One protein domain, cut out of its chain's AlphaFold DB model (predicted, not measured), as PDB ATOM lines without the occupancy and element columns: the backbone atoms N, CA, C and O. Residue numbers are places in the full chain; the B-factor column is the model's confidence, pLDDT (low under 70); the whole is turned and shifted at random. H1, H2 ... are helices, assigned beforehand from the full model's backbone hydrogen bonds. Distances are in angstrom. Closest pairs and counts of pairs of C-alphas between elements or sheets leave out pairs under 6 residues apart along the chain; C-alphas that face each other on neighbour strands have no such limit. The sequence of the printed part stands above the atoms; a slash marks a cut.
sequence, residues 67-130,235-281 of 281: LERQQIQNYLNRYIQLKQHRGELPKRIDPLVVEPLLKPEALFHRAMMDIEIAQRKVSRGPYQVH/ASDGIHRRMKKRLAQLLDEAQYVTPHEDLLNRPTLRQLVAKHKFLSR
ATOM      1  N   LEU A  67     -64.159  -0.078  -5.378       71.88
ATOM      2  CA  LEU A  67     -63.689   1.063  -4.595       71.88
ATOM      3  C   LEU A  67     -62.282   1.508  -5.020       71.88
ATOM      4  O   LEU A  67     -62.027   2.708  -5.143       71.88
ATOM      5  N   GLU A  68     -61.359   0.572  -5.253       70.56
ATOM      6  CA  GLU A  68     -60.010   0.908  -5.723       70.56
ATOM      7  C   GLU A  68     -60.040   1.555  -7.111       70.56
ATOM      8  O   GLU A  68     -59.381   2.578  -7.324       70.56
ATOM      9  N   ARG A  69     -60.850   1.020  -8.034       78.75
ATOM     10  CA  ARG A  69     -61.064   1.610  -9.364       78.75
ATOM     11  C   ARG A  69     -61.614   3.032  -9.265       78.75
ATOM     12  O   ARG A  69     -61.053   3.942  -9.873       78.75
ATOM     13  N   GLN A  70     -62.628   3.251  -8.430       76.88
ATOM     14  CA  GLN A  70     -63.184   4.584  -8.183       76.88
ATOM     15  C   GLN A  70     -62.148   5.547  -7.589       76.88
ATOM     16  O   GLN A  70     -62.047   6.695  -8.017       76.88
ATOM     17  N   GLN A  71     -61.337   5.103  -6.626       77.50
ATOM     18  CA  GLN A  71     -60.290   5.940  -6.033       77.50
ATOM     19  C   GLN A  71     -59.196   6.317  -7.035       77.50
ATOM     20  O   GLN A  71     -58.675   7.431  -6.970       77.50
ATOM     21  N   ILE A  72     -58.814   5.399  -7.926       83.25
ATOM     22  CA  ILE A  72     -57.868   5.682  -9.012       83.25
ATOM     23  C   ILE A  72     -58.467   6.725  -9.949       83.25
ATOM     24  O   ILE A  72     -57.814   7.733 -10.207       83.25
ATOM     25  N   GLN A  73     -59.710   6.523 -10.392       81.56
ATOM     26  CA  GLN A  73     -60.368   7.438 -11.318       81.56
ATOM     27  C   GLN A  73     -60.528   8.838 -10.719       81.56
ATOM     28  O   GLN A  73     -60.217   9.834 -11.365       81.56
ATOM     29  N   ASN A  74     -60.942   8.925  -9.454       82.06
ATOM     30  CA  ASN A  74     -61.082  10.197  -8.749       82.06
ATOM     31  C   ASN A  74     -59.742  10.929  -8.615       82.06
ATOM     32  O   ASN A  74     -59.679  12.145  -8.794       82.06
ATOM     33  N   TYR A  75     -58.665  10.196  -8.313       84.00
ATOM     34  CA  TYR A  75     -57.328  10.779  -8.252       84.00
ATOM     35  C   TYR A  75     -56.866  11.261  -9.631       84.00
ATOM     36  O   TYR A  75     -56.386  12.386  -9.737       84.00
ATOM     37  N   LEU A  76     -57.056  10.453 -10.677       84.69
ATOM     38  CA  LEU A  76     -56.697  10.792 -12.054       84.69
ATOM     39  C   LEU A  76     -57.422  12.057 -12.526       84.69
ATOM     40  O   LEU A  76     -56.782  12.994 -12.993       84.69
ATOM     41  N   ASN A  77     -58.739  12.128 -12.321       83.88
ATOM     42  CA  ASN A  77     -59.538  13.303 -12.666       83.88
ATOM     43  C   ASN A  77     -59.017  14.558 -11.950       83.88
ATOM     44  O   ASN A  77     -58.861  15.609 -12.570       83.88
ATOM     45  N   ARG A  78     -58.691  14.447 -10.656       85.62
ATOM     46  CA  ARG A  78     -58.130  15.560  -9.879       85.62
ATOM     47  C   ARG A  78     -56.732  15.959 -10.359       85.62
ATOM     48  O   ARG A  78     -56.424  17.147 -10.391       85.62
ATOM     49  N   TYR A  79     -55.895  14.987 -10.716       85.06
ATOM     50  CA  TYR A  79     -54.556  15.220 -11.261       85.06
ATOM     51  C   TYR A  79     -54.629  16.003 -12.576       85.06
ATOM     52  O   TYR A  79     -53.981  17.038 -12.717       85.06
ATOM     53  N   ILE A  80     -55.500  15.568 -13.491       84.56
ATOM     54  CA  ILE A  80     -55.752  16.238 -14.770       84.56
ATOM     55  C   ILE A  80     -56.264  17.662 -14.543       84.56
ATOM     56  O   ILE A  80     -55.709  18.602 -15.105       84.56
ATOM     57  N   GLN A  81     -57.265  17.847 -13.677       84.94
ATOM     58  CA  GLN A  81     -57.794  19.177 -13.351       84.94
ATOM     59  C   GLN A  81     -56.706  20.115 -12.815       84.94
ATOM     60  O   GLN A  81     -56.626  21.268 -13.229       84.94
ATOM     61  N   LEU A  82     -55.840  19.633 -11.918       85.44
ATOM     62  CA  LEU A  82     -54.729  20.425 -11.383       85.44
ATOM     63  C   LEU A  82     -53.746  20.849 -12.479       85.44
ATOM     64  O   LEU A  82     -53.361  22.015 -12.527       85.44
ATOM     65  N   LYS A  83     -53.367  19.930 -13.368       82.62
ATOM     66  CA  LYS A  83     -52.490  20.212 -14.514       82.62
ATOM     67  C   LYS A  83     -53.126  21.212 -15.487       82.62
ATOM     68  O   LYS A  83     -52.459  22.140 -15.931       82.62
ATOM     69  N   GLN A  84     -54.429  21.092 -15.748       84.56
ATOM     70  CA  GLN A  84     -55.187  22.049 -16.561       84.56
ATOM     71  C   GLN A  84     -55.230  23.442 -15.927       84.56
ATOM     72  O   GLN A  84     -55.008  24.440 -16.609       84.56
ATOM     73  N   HIS A  85     -55.463  23.526 -14.614       86.38
ATOM     74  CA  HIS A  85     -55.434  24.795 -13.883       86.38
ATOM     75  C   HIS A  85     -54.060  25.472 -13.917       86.38
ATOM     76  O   HIS A  85     -53.992  26.698 -13.908       86.38
ATOM     77  N   ARG A  86     -52.977  24.690 -13.974       81.44
ATOM     78  CA  ARG A  86     -51.599  25.189 -14.104       81.44
ATOM     79  C   ARG A  86     -51.198  25.537 -15.541       81.44
ATOM     80  O   ARG A  86     -50.098  26.032 -15.745       81.44
ATOM     81  N   GLY A  87     -52.065  25.285 -16.524       80.00
ATOM     82  CA  GLY A  87     -51.762  25.485 -17.943       80.00
ATOM     83  C   GLY A  87     -50.855  24.409 -18.554       80.00
ATOM     84  O   GLY A  87     -50.427  24.562 -19.690       80.00
ATOM     85  N   GLU A  88     -50.580  23.319 -17.832       80.75
ATOM     86  CA  GLU A  88     -49.729  22.209 -18.290       80.75
ATOM     87  C   GLU A  88     -50.485  21.234 -19.212       80.75
ATOM     88  O   GLU A  88     -49.870  20.462 -19.941       80.75
ATOM     89  N   LEU A  89     -51.823  21.260 -19.188       83.44
ATOM     90  CA  LEU A  89     -52.687  20.465 -20.063       83.44
ATOM     91  C   LEU A  89     -53.837  21.309 -20.637       83.44
ATOM     92  O   LEU A  89     -54.354  22.195 -19.951       83.44
ATOM     93  N   PRO A  90     -54.304  21.012 -21.863       81.25
ATOM     94  CA  PRO A  90     -55.460  21.683 -22.448       81.25
ATOM     95  C   PRO A  90     -56.764  21.312 -21.726       81.25
ATOM     96  O   PRO A  90     -56.908  20.227 -21.159       81.25
ATOM     97  N   LYS A  91     -57.766  22.205 -21.784       79.44
ATOM     98  CA  LYS A  91     -59.091  22.003 -21.152       79.44
ATOM     99  C   LYS A  91     -59.838  20.772 -21.680       79.44
ATOM    100  O   LYS A  91     -60.642  20.189 -20.958       79.44
ATOM    101  N   ARG A  92     -59.590  20.387 -22.933       79.31
ATOM    102  CA  ARG A  92     -60.078  19.146 -23.549       79.31
ATOM    103  C   ARG A  92     -58.871  18.295 -23.917       79.31
ATOM    104  O   ARG A  92     -57.958  18.800 -24.562       79.31
ATOM    105  N   ILE A  93     -58.880  17.040 -23.490       75.06
ATOM    106  CA  ILE A  93     -57.809  16.069 -23.722       75.06
ATOM    107  C   ILE A  93     -58.445  14.866 -24.406       75.06
ATOM    108  O   ILE A  93     -59.534  14.443 -24.011       75.06
ATOM    109  N   ASP A  94     -57.780  14.339 -25.428       76.50
ATOM    110  CA  ASP A  94     -58.194  13.103 -26.082       76.50
ATOM    111  C   ASP A  94     -58.096  11.928 -25.082       76.50
ATOM    112  O   ASP A  94     -57.037  11.744 -24.466       76.50
ATOM    113  N   PRO A  95     -59.159  11.122 -24.896       73.56
ATOM    114  CA  PRO A  95     -59.114   9.911 -24.076       73.56
ATOM    115  C   PRO A  95     -57.939   8.975 -24.403       73.56
ATOM    116  O   PRO A  95     -57.416   8.321 -23.500       73.56
ATOM    117  N   LEU A  96     -57.478   8.956 -25.660       74.25
ATOM    118  CA  LEU A  96     -56.338   8.155 -26.118       74.25
ATOM    119  C   LEU A  96     -54.988   8.624 -25.558       74.25
ATOM    120  O   LEU A  96     -54.032   7.860 -25.575       74.25
ATOM    121  N   VAL A  97     -54.898   9.846 -25.031       71.75
ATOM    122  CA  VAL A  97     -53.708  10.370 -24.335       71.75
ATOM    123  C   VAL A  97     -53.808  10.118 -22.827       71.75
ATOM    124  O   VAL A  97     -52.801   9.951 -22.136       71.75
ATOM    125  N   VAL A  98     -55.029  10.052 -22.294       74.69
ATOM    126  CA  VAL A  98     -55.271   9.909 -20.854       74.69
ATOM    127  C   VAL A  98     -54.811   8.551 -20.330       74.69
ATOM    128  O   VAL A  98     -54.111   8.490 -19.320       74.69
ATOM    129  N   GLU A  99     -55.191   7.471 -21.005       75.88
ATOM    130  CA  GLU A  99     -54.901   6.108 -20.547       75.88
ATOM    131  C   GLU A  99     -53.417   5.705 -20.656       75.88
ATOM    132  O   GLU A  99     -52.888   5.223 -19.655       75.88
ATOM    133  N   PRO A 100     -52.708   5.912 -21.783       73.81
ATOM    134  CA  PRO A 100     -51.325   5.447 -21.918       73.81
ATOM    135  C   PRO A 100     -50.273   6.411 -21.352       73.81
ATOM    136  O   PRO A 100     -49.166   5.977 -21.049       73.81
ATOM    137  N   LEU A 101     -50.580   7.707 -21.211       76.00
ATOM    138  CA  LEU A 101     -49.594   8.705 -20.772       76.00
ATOM    139  C   LEU A 101     -49.937   9.287 -19.399       76.00
ATOM    140  O   LEU A 101     -49.170   9.141 -18.448       76.00
ATOM    141  N   LEU A 102     -51.116   9.894 -19.251       79.81
ATOM    142  CA  LEU A 102     -51.440  10.637 -18.026       79.81
ATOM    143  C   LEU A 102     -51.722   9.736 -16.823       79.81
ATOM    144  O   LEU A 102     -51.426  10.104 -15.685       79.81
ATOM    145  N   LYS A 103     -52.308   8.560 -17.042       81.44
ATOM    146  CA  LYS A 103     -52.642   7.631 -15.961       81.44
ATOM    147  C   LYS A 103     -51.404   6.992 -15.320       81.44
ATOM    148  O   LYS A 103     -51.346   7.027 -14.086       81.44
ATOM    149  N   PRO A 104     -50.410   6.471 -16.067       81.88
ATOM    150  CA  PRO A 104     -49.150   6.017 -15.475       81.88
ATOM    151  C   PRO A 104     -48.429   7.134 -14.707       81.88
ATOM    152  O   PRO A 104     -48.044   6.931 -13.555       81.88
ATOM    153  N   GLU A 105     -48.371   8.347 -15.270       81.31
ATOM    154  CA  GLU A 105     -47.786   9.532 -14.620       81.31
ATOM    155  C   GLU A 105     -48.479   9.876 -13.292       81.31
ATOM    156  O   GLU A 105     -47.837   9.990 -12.244       81.31
ATOM    157  N   ALA A 106     -49.811   9.962 -13.296       81.25
ATOM    158  CA  ALA A 106     -50.589  10.243 -12.095       81.25
ATOM    159  C   ALA A 106     -50.384   9.164 -11.017       81.25
ATOM    160  O   ALA A 106     -50.205   9.467  -9.834       81.25
ATOM    161  N   LEU A 107     -50.400   7.886 -11.404       84.19
ATOM    162  CA  LEU A 107     -50.204   6.777 -10.471       84.19
ATOM    163  C   LEU A 107     -48.784   6.737  -9.899       84.19
ATOM    164  O   LEU A 107     -48.623   6.401  -8.722       84.19
ATOM    165  N   PHE A 108     -47.780   7.115 -10.689       83.25
ATOM    166  CA  PHE A 108     -46.404   7.272 -10.235       83.25
ATOM    167  C   PHE A 108     -46.288   8.378  -9.182       83.25
ATOM    168  O   PHE A 108     -45.788   8.131  -8.084       83.25
ATOM    169  N   HIS A 109     -46.840   9.566  -9.448       79.94
ATOM    170  CA  HIS A 109     -46.850  10.661  -8.474       79.94
ATOM    171  C   HIS A 109     -47.587  10.299  -7.184       79.94
ATOM    172  O   HIS A 109     -47.124  10.625  -6.090       79.94
ATOM    173  N   ARG A 110     -48.704   9.572  -7.283       82.31
ATOM    174  CA  ARG A 110     -49.405   9.057  -6.102       82.31
ATOM    175  C   ARG A 110     -48.514   8.128  -5.277       82.31
ATOM    176  O   ARG A 110     -48.457   8.272  -4.058       82.31
ATOM    177  N   ALA A 111     -47.812   7.206  -5.929       82.69
ATOM    178  CA  ALA A 111     -46.902   6.285  -5.259       82.69
ATOM    179  C   ALA A 111     -45.720   7.024  -4.600       82.69
ATOM    180  O   ALA A 111     -45.362   6.704  -3.468       82.69
ATOM    181  N   MET A 112     -45.180   8.067  -5.241       82.19
ATOM    182  CA  MET A 112     -44.170   8.953  -4.645       82.19
ATOM    183  C   MET A 112     -44.681   9.645  -3.376       82.19
ATOM    184  O   MET A 112     -43.995   9.645  -2.354       82.19
ATOM    185  N   MET A 113     -45.913  10.167  -3.385       80.75
ATOM    186  CA  MET A 113     -46.520  10.750  -2.182       80.75
ATOM    187  C   MET A 113     -46.672   9.724  -1.051       80.75
ATOM    188  O   MET A 113     -46.429  10.046   0.113       80.75
ATOM    189  N   ASP A 114     -47.055   8.485  -1.369       80.88
ATOM    190  CA  ASP A 114     -47.156   7.411  -0.375       80.88
ATOM    191  C   ASP A 114     -45.784   7.096   0.251       80.88
ATOM    192  O   ASP A 114     -45.688   6.907   1.472       80.88
ATOM    193  N   ILE A 115     -44.715   7.112  -0.555       81.69
ATOM    194  CA  ILE A 115     -43.326   6.973  -0.096       81.69
ATOM    195  C   ILE A 115     -42.936   8.137   0.814       81.69
ATOM    196  O   ILE A 115     -42.424   7.896   1.907       81.69
ATOM    197  N   GLU A 116     -43.225   9.383   0.435       82.50
ATOM    198  CA  GLU A 116     -42.950  10.551   1.279       82.50
ATOM    199  C   GLU A 116     -43.687  10.475   2.621       82.50
ATOM    200  O   GLU A 116     -43.122  10.764   3.678       82.50
ATOM    201  N   ILE A 117     -44.957  10.060   2.614       78.50
ATOM    202  CA  ILE A 117     -45.732   9.860   3.842       78.50
ATOM    203  C   ILE A 117     -45.076   8.776   4.704       78.50
ATOM    204  O   ILE A 117     -44.987   8.933   5.926       78.50
ATOM    205  N   ALA A 118     -44.607   7.685   4.097       80.19
ATOM    206  CA  ALA A 118     -43.894   6.628   4.802       80.19
ATOM    207  C   ALA A 118     -42.555   7.121   5.377       80.19
ATOM    208  O   ALA A 118     -42.281   6.864   6.550       80.19
ATOM    209  N   GLN A 119     -41.773   7.894   4.619       83.06
ATOM    210  CA  GLN A 119     -40.539   8.537   5.081       83.06
ATOM    211  C   GLN A 119     -40.805   9.465   6.268       83.06
ATOM    212  O   GLN A 119     -40.137   9.343   7.291       83.06
ATOM    213  N   ARG A 120     -41.837  10.318   6.195       80.62
ATOM    214  CA  ARG A 120     -42.252  11.191   7.310       80.62
ATOM    215  C   ARG A 120     -42.683  10.396   8.543       80.62
ATOM    216  O   ARG A 120     -42.446  10.821   9.669       80.62
ATOM    217  N   LYS A 121     -43.339   9.246   8.367       79.88
ATOM    218  CA  LYS A 121     -43.705   8.355   9.483       79.88
ATOM    219  C   LYS A 121     -42.478   7.684  10.104       79.88
ATOM    220  O   LYS A 121     -42.424   7.555  11.322       79.88
ATOM    221  N   VAL A 122     -41.502   7.278   9.292       83.31
ATOM    222  CA  VAL A 122     -40.246   6.685   9.775       83.31
ATOM    223  C   VAL A 122     -39.365   7.733  10.464       83.31
ATOM    224  O   VAL A 122     -38.806   7.449  11.517       83.31
ATOM    225  N   SER A 123     -39.283   8.960   9.945       80.25
ATOM    226  CA  SER A 123     -38.498  10.029  10.575       80.25
ATOM    227  C   SER A 123     -39.076  10.480  11.918       80.25
ATOM    228  O   SER A 123     -38.320  10.782  12.836       80.25
ATOM    229  N   ARG A 124     -40.406  10.446  12.077       78.69
ATOM    230  CA  ARG A 124     -41.091  10.704  13.359       78.69
ATOM    231  C   ARG A 124     -40.777   9.679  14.456       78.69
ATOM    232  O   ARG A 124     -41.080   9.948  15.614       78.69
ATOM    233  N   GLY A 125     -40.185   8.532  14.119       74.69
ATOM    234  CA  GLY A 125     -39.868   7.485  15.087       74.69
ATOM    235  C   GLY A 125     -41.073   6.613  15.479       74.69
ATOM    236  O   GLY A 125     -42.188   6.795  14.974       74.69
ATOM    237  N   PRO A 126     -40.863   5.600  16.341       79.88
ATOM    238  CA  PRO A 126     -41.966   4.850  16.925       79.88
ATOM    239  C   PRO A 126     -42.819   5.782  17.786       79.88
ATOM    240  O   PRO A 126     -42.326   6.758  18.351       79.88
ATOM    241  N   TYR A 127     -44.108   5.474  17.913       71.56
ATOM    242  CA  TYR A 127     -44.955   6.247  18.810       71.56
ATOM    243  C   TYR A 127     -44.466   6.045  20.245       71.56
ATOM    244  O   TYR A 127     -44.376   4.908  20.705       71.56
ATOM    245  N   GLN A 128     -44.189   7.133  20.956       71.62
ATOM    246  CA  GLN A 128     -43.768   7.079  22.353       71.62
ATOM    247  C   GLN A 128     -44.951   7.338  23.280       71.62
ATOM    248  O   GLN A 128     -45.649   8.355  23.157       71.62
ATOM    249  N   VAL A 129     -45.170   6.421  24.224       66.56
ATOM    250  CA  VAL A 129     -46.100   6.660  25.328       66.56
ATOM    251  C   VAL A 129     -45.569   7.820  26.167       66.56
ATOM    252  O   VAL A 129     -44.469   7.750  26.703       66.56
ATOM    253  N   HIS A 130     -46.355   8.887  26.280       64.69
ATOM    254  CA  HIS A 130     -45.997  10.074  27.055       64.69
ATOM    255  C   HIS A 130     -47.177  10.543  27.900       64.69
ATOM    256  O   HIS A 130     -48.341  10.245  27.611       64.69
ATOM    257  N   ALA A 235     -44.359  -3.370  20.951       78.69
ATOM    258  CA  ALA A 235     -45.097  -3.648  19.723       78.69
ATOM    259  C   ALA A 235     -45.004  -2.484  18.721       78.69
ATOM    260  O   ALA A 235     -44.773  -2.726  17.533       78.69
ATOM    261  N   SER A 236     -45.134  -1.235  19.186       78.56
ATOM    262  CA  SER A 236     -44.959  -0.038  18.353       78.56
ATOM    263  C   SER A 236     -43.545   0.035  17.772       78.56
ATOM    264  O   SER A 236     -43.389   0.180  16.558       78.56
ATOM    265  N   ASP A 237     -42.526  -0.190  18.601       81.56
ATOM    266  CA  ASP A 237     -41.122  -0.217  18.188       81.56
ATOM    267  C   ASP A 237     -40.872  -1.307  17.135       81.56
ATOM    268  O   ASP A 237     -40.220  -1.071  16.117       81.56
ATOM    269  N   GLY A 238     -41.439  -2.501  17.335       83.44
ATOM    270  CA  GLY A 238     -41.344  -3.607  16.384       83.44
ATOM    271  C   GLY A 238     -42.038  -3.326  15.046       83.44
ATOM    272  O   GLY A 238     -41.549  -3.734  13.989       83.44
ATOM    273  N   ILE A 239     -43.172  -2.620  15.049       83.31
ATOM    274  CA  ILE A 239     -43.840  -2.163  13.818       83.31
ATOM    275  C   ILE A 239     -42.979  -1.120  13.111       83.31
ATOM    276  O   ILE A 239     -42.734  -1.246  11.911       83.31
ATOM    277  N   HIS A 240     -42.464  -0.144  13.854       83.62
ATOM    278  CA  HIS A 240     -41.624   0.914  13.313       83.62
ATOM    279  C   HIS A 240     -40.342   0.364  12.672       83.62
ATOM    280  O   HIS A 240     -40.028   0.703  11.533       83.62
ATOM    281  N   ARG A 241     -39.639  -0.563  13.341       85.31
ATOM    282  CA  ARG A 241     -38.448  -1.234  12.785       85.31
ATOM    283  C   ARG A 241     -38.756  -1.964  11.476       85.31
ATOM    284  O   ARG A 241     -37.992  -1.854  10.519       85.31
ATOM    285  N   ARG A 242     -39.886  -2.679  11.408       86.44
ATOM    286  CA  ARG A 242     -40.322  -3.364  10.180       86.44
ATOM    287  C   ARG A 242     -40.646  -2.377   9.063       86.44
ATOM    288  O   ARG A 242     -40.233  -2.607   7.931       86.44
ATOM    289  N   MET A 243     -41.334  -1.281   9.378       83.62
ATOM    290  CA  MET A 243     -41.640  -0.224   8.413       83.62
ATOM    291  C   MET A 243     -40.363   0.422   7.868       83.62
ATOM    292  O   MET A 243     -40.237   0.563   6.656       83.62
ATOM    293  N   LYS A 244     -39.392   0.731   8.736       86.56
ATOM    294  CA  LYS A 244     -38.083   1.268   8.342       86.56
ATOM    295  C   LYS A 244     -37.344   0.321   7.392       86.56
ATOM    296  O   LYS A 244     -36.873   0.765   6.353       86.56
ATOM    297  N   LYS A 245     -37.288  -0.980   7.712       88.38
ATOM    298  CA  LYS A 245     -36.633  -1.986   6.855       88.38
ATOM    299  C   LYS A 245     -37.301  -2.094   5.480       88.38
ATOM    300  O   LYS A 245     -36.608  -2.092   4.474       88.38
ATOM    301  N   ARG A 246     -38.635  -2.161   5.438       87.25
ATOM    302  CA  ARG A 246     -39.396  -2.233   4.177       87.25
ATOM    303  C   ARG A 246     -39.250  -0.972   3.337       87.25
ATOM    304  O   ARG A 246     -39.167  -1.062   2.124       87.25
ATOM    305  N   LEU A 247     -39.212   0.195   3.978       87.12
ATOM    306  CA  LEU A 247     -39.000   1.457   3.279       87.12
ATOM    307  C   LEU A 247     -37.610   1.508   2.644       87.12
ATOM    308  O   LEU A 247     -37.514   1.901   1.494       87.12
ATOM    309  N   ALA A 248     -36.565   1.072   3.354       87.19
ATOM    310  CA  ALA A 248     -35.223   0.978   2.779       87.19
ATOM    311  C   ALA A 248     -35.205   0.052   1.550       87.19
ATOM    312  O   ALA A 248     -34.806   0.481   0.479       87.19
ATOM    313  N   GLN A 249     -35.769  -1.157   1.673       89.06
ATOM    314  CA  GLN A 249     -35.874  -2.103   0.554       89.06
ATOM    315  C   GLN A 249     -36.658  -1.538  -0.636       89.06
ATOM    316  O   GLN A 249     -36.279  -1.762  -1.780       89.06
ATOM    317  N   LEU A 250     -37.749  -0.808  -0.384       87.25
ATOM    318  CA  LEU A 250     -38.484  -0.144  -1.454       87.25
ATOM    319  C   LEU A 250     -37.632   0.926  -2.135       87.25
ATOM    320  O   LEU A 250     -37.673   1.008  -3.352       87.25
ATOM    321  N   LEU A 251     -36.922   1.763  -1.376       86.50
ATOM    322  CA  LEU A 251     -36.109   2.838  -1.949       86.50
ATOM    323  C   LEU A 251     -34.976   2.276  -2.818       86.50
ATOM    324  O   LEU A 251     -34.726   2.831  -3.884       86.50
ATOM    325  N   ASP A 252     -34.385   1.149  -2.416       88.00
ATOM    326  CA  ASP A 252     -33.394   0.427  -3.219       88.00
ATOM    327  C   ASP A 252     -34.018  -0.125  -4.518       88.00
ATOM    328  O   ASP A 252     -33.461   0.041  -5.600       88.00
ATOM    329  N   GLU A 253     -35.211  -0.736  -4.443       85.81
ATOM    330  CA  GLU A 253     -35.935  -1.251  -5.621       85.81
ATOM    331  C   GLU A 253     -36.473  -0.128  -6.535       85.81
ATOM    332  O   GLU A 253     -36.642  -0.335  -7.736       85.81
ATOM    333  N   ALA A 254     -36.764   1.054  -5.984       84.56
ATOM    334  CA  ALA A 254     -37.436   2.156  -6.672       84.56
ATOM    335  C   ALA A 254     -36.487   3.181  -7.315       84.56
ATOM    336  O   ALA A 254     -36.963   4.059  -8.032       84.56
ATOM    337  N   GLN A 255     -35.176   3.093  -7.071       77.00
ATOM    338  CA  GLN A 255     -34.200   4.141  -7.404       77.00
ATOM    339  C   GLN A 255     -34.228   4.592  -8.876       77.00
ATOM    340  O   GLN A 255     -33.999   5.767  -9.158       77.00
ATOM    341  N   TYR A 256     -34.534   3.678  -9.800       78.31
ATOM    342  CA  TYR A 256     -34.524   3.924 -11.248       78.31
ATOM    343  C   TYR A 256     -35.898   3.769 -11.906       78.31
ATOM    344  O   TYR A 256     -35.989   3.677 -13.126       78.31
ATOM    345  N   VAL A 257     -36.966   3.700 -11.111       82.19
ATOM    346  CA  VAL A 257     -38.318   3.458 -11.621       82.19
ATOM    347  C   VAL A 257     -38.881   4.746 -12.204       82.19
ATOM    348  O   VAL A 257     -38.931   5.775 -11.530       82.19
ATOM    349  N   THR A 258     -39.346   4.674 -13.447       80.19
ATOM    350  CA  THR A 258     -40.004   5.787 -14.138       80.19
ATOM    351  C   THR A 258     -41.533   5.618 -14.164       80.19
ATOM    352  O   THR A 258     -42.066   4.576 -13.768       80.19
ATOM    353  N   PRO A 259     -42.297   6.636 -14.596       74.31
ATOM    354  CA  PRO A 259     -43.751   6.527 -14.657       74.31
ATOM    355  C   PRO A 259     -44.283   5.485 -15.644       74.31
ATOM    356  O   PRO A 259     -45.385   4.988 -15.438       74.31
ATOM    357  N   HIS A 260     -43.503   5.145 -16.672       79.69
ATOM    358  CA  HIS A 260     -43.931   4.323 -17.809       79.69
ATOM    359  C   HIS A 260     -43.251   2.947 -17.855       79.69
ATOM    360  O   HIS A 260     -43.076   2.359 -18.921       79.69
ATOM    361  N   GLU A 261     -42.833   2.417 -16.701       80.19
ATOM    362  CA  GLU A 261     -42.249   1.067 -16.621       80.19
ATOM    363  C   GLU A 261     -43.217  -0.033 -17.090       80.19
ATOM    364  O   GLU A 261     -42.778  -1.104 -17.507       80.19
ATOM    365  N   ASP A 262     -44.525   0.231 -17.065       75.25
ATOM    366  CA  ASP A 262     -45.551  -0.655 -17.614       75.25
ATOM    367  C   ASP A 262     -45.377  -0.887 -19.120       75.25
ATOM    368  O   ASP A 262     -45.538  -2.017 -19.576       75.25
ATOM    369  N   LEU A 263     -44.947   0.130 -19.875       74.75
ATOM    370  CA  LEU A 263     -44.618  -0.005 -21.300       74.75
ATOM    371  C   LEU A 263     -43.380  -0.883 -21.542       74.75
ATOM    372  O   LEU A 263     -43.220  -1.448 -22.623       74.75
ATOM    373  N   LEU A 264     -42.510  -1.012 -20.538       77.62
ATOM    374  CA  LEU A 264     -41.281  -1.808 -20.582       77.62
ATOM    375  C   LEU A 264     -41.445  -3.195 -19.935       77.62
ATOM    376  O   LEU A 264     -40.450  -3.896 -19.742       77.62
ATOM    377  N   ASN A 265     -42.675  -3.599 -19.584       79.50
ATOM    378  CA  ASN A 265     -42.984  -4.826 -18.836       79.50
ATOM    379  C   ASN A 265     -42.221  -4.952 -17.503       79.50
ATOM    380  O   ASN A 265     -41.933  -6.053 -17.028       79.50
ATOM    381  N   ARG A 266     -41.883  -3.817 -16.887       82.31
ATOM    382  CA  ARG A 266     -41.190  -3.738 -15.600       82.31
ATOM    383  C   ARG A 266     -42.174  -3.389 -14.481       82.31
ATOM    384  O   ARG A 266     -43.240  -2.821 -14.735       82.31
ATOM    385  N   PRO A 267     -41.861  -3.740 -13.221       84.44
ATOM    386  CA  PRO A 267     -42.743  -3.429 -12.108       84.44
ATOM    387  C   PRO A 267     -42.865  -1.911 -11.918       84.44
ATOM    388  O   PRO A 267     -41.871  -1.214 -11.724       84.44
ATOM    389  N   THR A 268     -44.097  -1.399 -11.921       86.62
ATOM    390  CA  THR A 268     -44.352   0.034 -11.689       86.62
ATOM    391  C   THR A 268     -44.117   0.413 -10.228       86.62
ATOM    392  O   THR A 268     -44.277  -0.409  -9.319       86.62
ATOM    393  N   LEU A 269     -43.841   1.695  -9.962       82.56
ATOM    394  CA  LEU A 269     -43.627   2.183  -8.592       82.56
ATOM    395  C   LEU A 269     -44.803   1.846  -7.667       82.56
ATOM    396  O   LEU A 269     -44.623   1.453  -6.517       82.56
ATOM    397  N   ARG A 270     -46.029   1.928  -8.190       83.44
ATOM    398  CA  ARG A 270     -47.240   1.560  -7.455       83.44
ATOM    399  C   ARG A 270     -47.265   0.077  -7.076       83.44
ATOM    400  O   ARG A 270     -47.676  -0.249  -5.963       83.44
ATOM    401  N   GLN A 271     -46.843  -0.817  -7.972       86.38
ATOM    402  CA  GLN A 271     -46.757  -2.252  -7.683       86.38
ATOM    403  C   GLN A 271     -45.692  -2.538  -6.620       86.38
ATOM    404  O   GLN A 271     -45.946  -3.323  -5.706       86.38
ATOM    405  N   LEU A 272     -44.550  -1.849  -6.673       85.81
ATOM    406  CA  LEU A 272     -43.521  -1.943  -5.635       85.81
ATOM    407  C   LEU A 272     -44.044  -1.437  -4.280       85.81
ATOM    408  O   LEU A 272     -43.922  -2.122  -3.265       85.81
ATOM    409  N   VAL A 273     -44.731  -0.293  -4.248       83.38
ATOM    410  CA  VAL A 273     -45.369   0.224  -3.024       83.38
ATOM    411  C   VAL A 273     -46.400  -0.770  -2.469       83.38
ATOM    412  O   VAL A 273     -46.436  -1.026  -1.259       83.38
ATOM    413  N   ALA A 274     -47.208  -1.382  -3.340       83.44
ATOM    414  CA  ALA A 274     -48.192  -2.392  -2.959       83.44
ATOM    415  C   ALA A 274     -47.543  -3.679  -2.419       83.44
ATOM    416  O   ALA A 274     -48.048  -4.244  -1.444       83.44
ATOM    417  N   LYS A 275     -46.409  -4.112  -2.987       86.12
ATOM    418  CA  LYS A 275     -45.603  -5.252  -2.515       86.12
ATOM    419  C   LYS A 275     -45.116  -5.034  -1.079       86.12
ATOM    420  O   LYS A 275     -45.224  -5.936  -0.248       86.12
ATOM    421  N   HIS A 276     -44.649  -3.827  -0.757       80.19
ATOM    422  CA  HIS A 276     -44.070  -3.512   0.556       80.19
ATOM    423  C   HIS A 276     -45.100  -3.124   1.643       80.19
ATOM    424  O   HIS A 276     -44.759  -3.122   2.827       80.19
ATOM    425  N   LYS A 277     -46.376  -2.880   1.290       68.62
ATOM    426  CA  LYS A 277     -47.524  -2.631   2.203       68.62
ATOM    427  C   LYS A 277     -47.197  -1.725   3.410       68.62
ATOM    428  O   LYS A 277     -47.012  -2.205   4.533       68.62
ATOM    429  N   PHE A 278     -47.200  -0.404   3.204       62.19
ATOM    430  CA  PHE A 278     -46.954   0.607   4.258       62.19
ATOM    431  C   PHE A 278     -48.172   0.955   5.117       62.19
ATOM    432  O   PHE A 278     -48.042   1.620   6.148       62.19
ATOM    433  N   LEU A 279     -49.363   0.533   4.697       48.53
ATOM    434  CA  LEU A 279     -50.600   0.782   5.422       48.53
ATOM    435  C   LEU A 279     -50.916  -0.427   6.300       48.53
ATOM    436  O   LEU A 279     -51.247  -1.507   5.811       48.53
ATOM    437  N   SER A 280     -50.820  -0.232   7.614       36.03
ATOM    438  CA  SER A 280     -51.560  -1.054   8.564       36.03
ATOM    439  C   SER A 280     -53.048  -0.920   8.228       36.03
ATOM    440  O   SER A 280     -53.585   0.186   8.317       36.03
ATOM    441  N   ARG A 281     -53.687  -2.014   7.804       32.28
ATOM    442  CA  ARG A 281     -55.147  -2.131   7.916       32.28
ATOM    443  C   ARG A 281     -55.543  -2.103   9.391       32.28
ATOM    444  O   ARG A 281     -54.759  -2.637  10.209       32.28
TER     445      ARG A 281
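AT A GLANCE: This is residues 67 to 130 and 235 to 281 of the 281 residues of an uncharacterized protein of Cyberlindnera jadinii (strain ATCC 18201 / CBS 1600 / BCRC 20928 / JCM 3617 / NBRC 0987 / NRRL Y-1542) (UniProt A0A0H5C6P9). Long helix H2 makes the spine; H1 crosses it on one side, and H5 and H3 pack along another. The printed part has 111 residues with five named helices, H1 to H5, and no named strand: all helix. It is loose, radius of gyration of the C-alphas 16.6 A, spanning 52 by 33 by 26 A.

IN THESE COORDINATES: From first to last C-alpha, H1, residues 67 to 85, from (-63.689, 1.063, -4.595), measures 26.8 A; H2, 95 to 123, 40.3 A, with a kink of 40 degrees near residue 102; H3, 235 to 254, 28.1 A; H4, 261 to 264, 5.0 A; H5, 269 to 276, 10.8 A, ending at (-44.070, -3.512, 0.556).

HOW THE PARTS SIT: Hub H2 touches H1 with residues 102 to 107 alone, about perpendicular at 79 degrees; closest C-alphas Leu 76 and Ala 106, 6.1 A. With 107 to 115 alone it touches H5, closest C-alphas Ala 111 and Arg 270, 5.2 A; with 115 to 122 alone H3, Val 122 and Lys 244, 6.0 A. H4 is close to H2 but not clearly touching, 7.9 A between C-alphas 104 and 262. Every O i to N i+4 pair is within hydrogen-bond range in H1, H3 and H5, 22 of 25 in H2; H4 is too short for one.

THE WHOLE: Residues 131 to 234 are not printed; C-alphas 130 and 235 are 15.6 A apart. Residues 129 to 130 and 277 to 281 have pLDDT under 70.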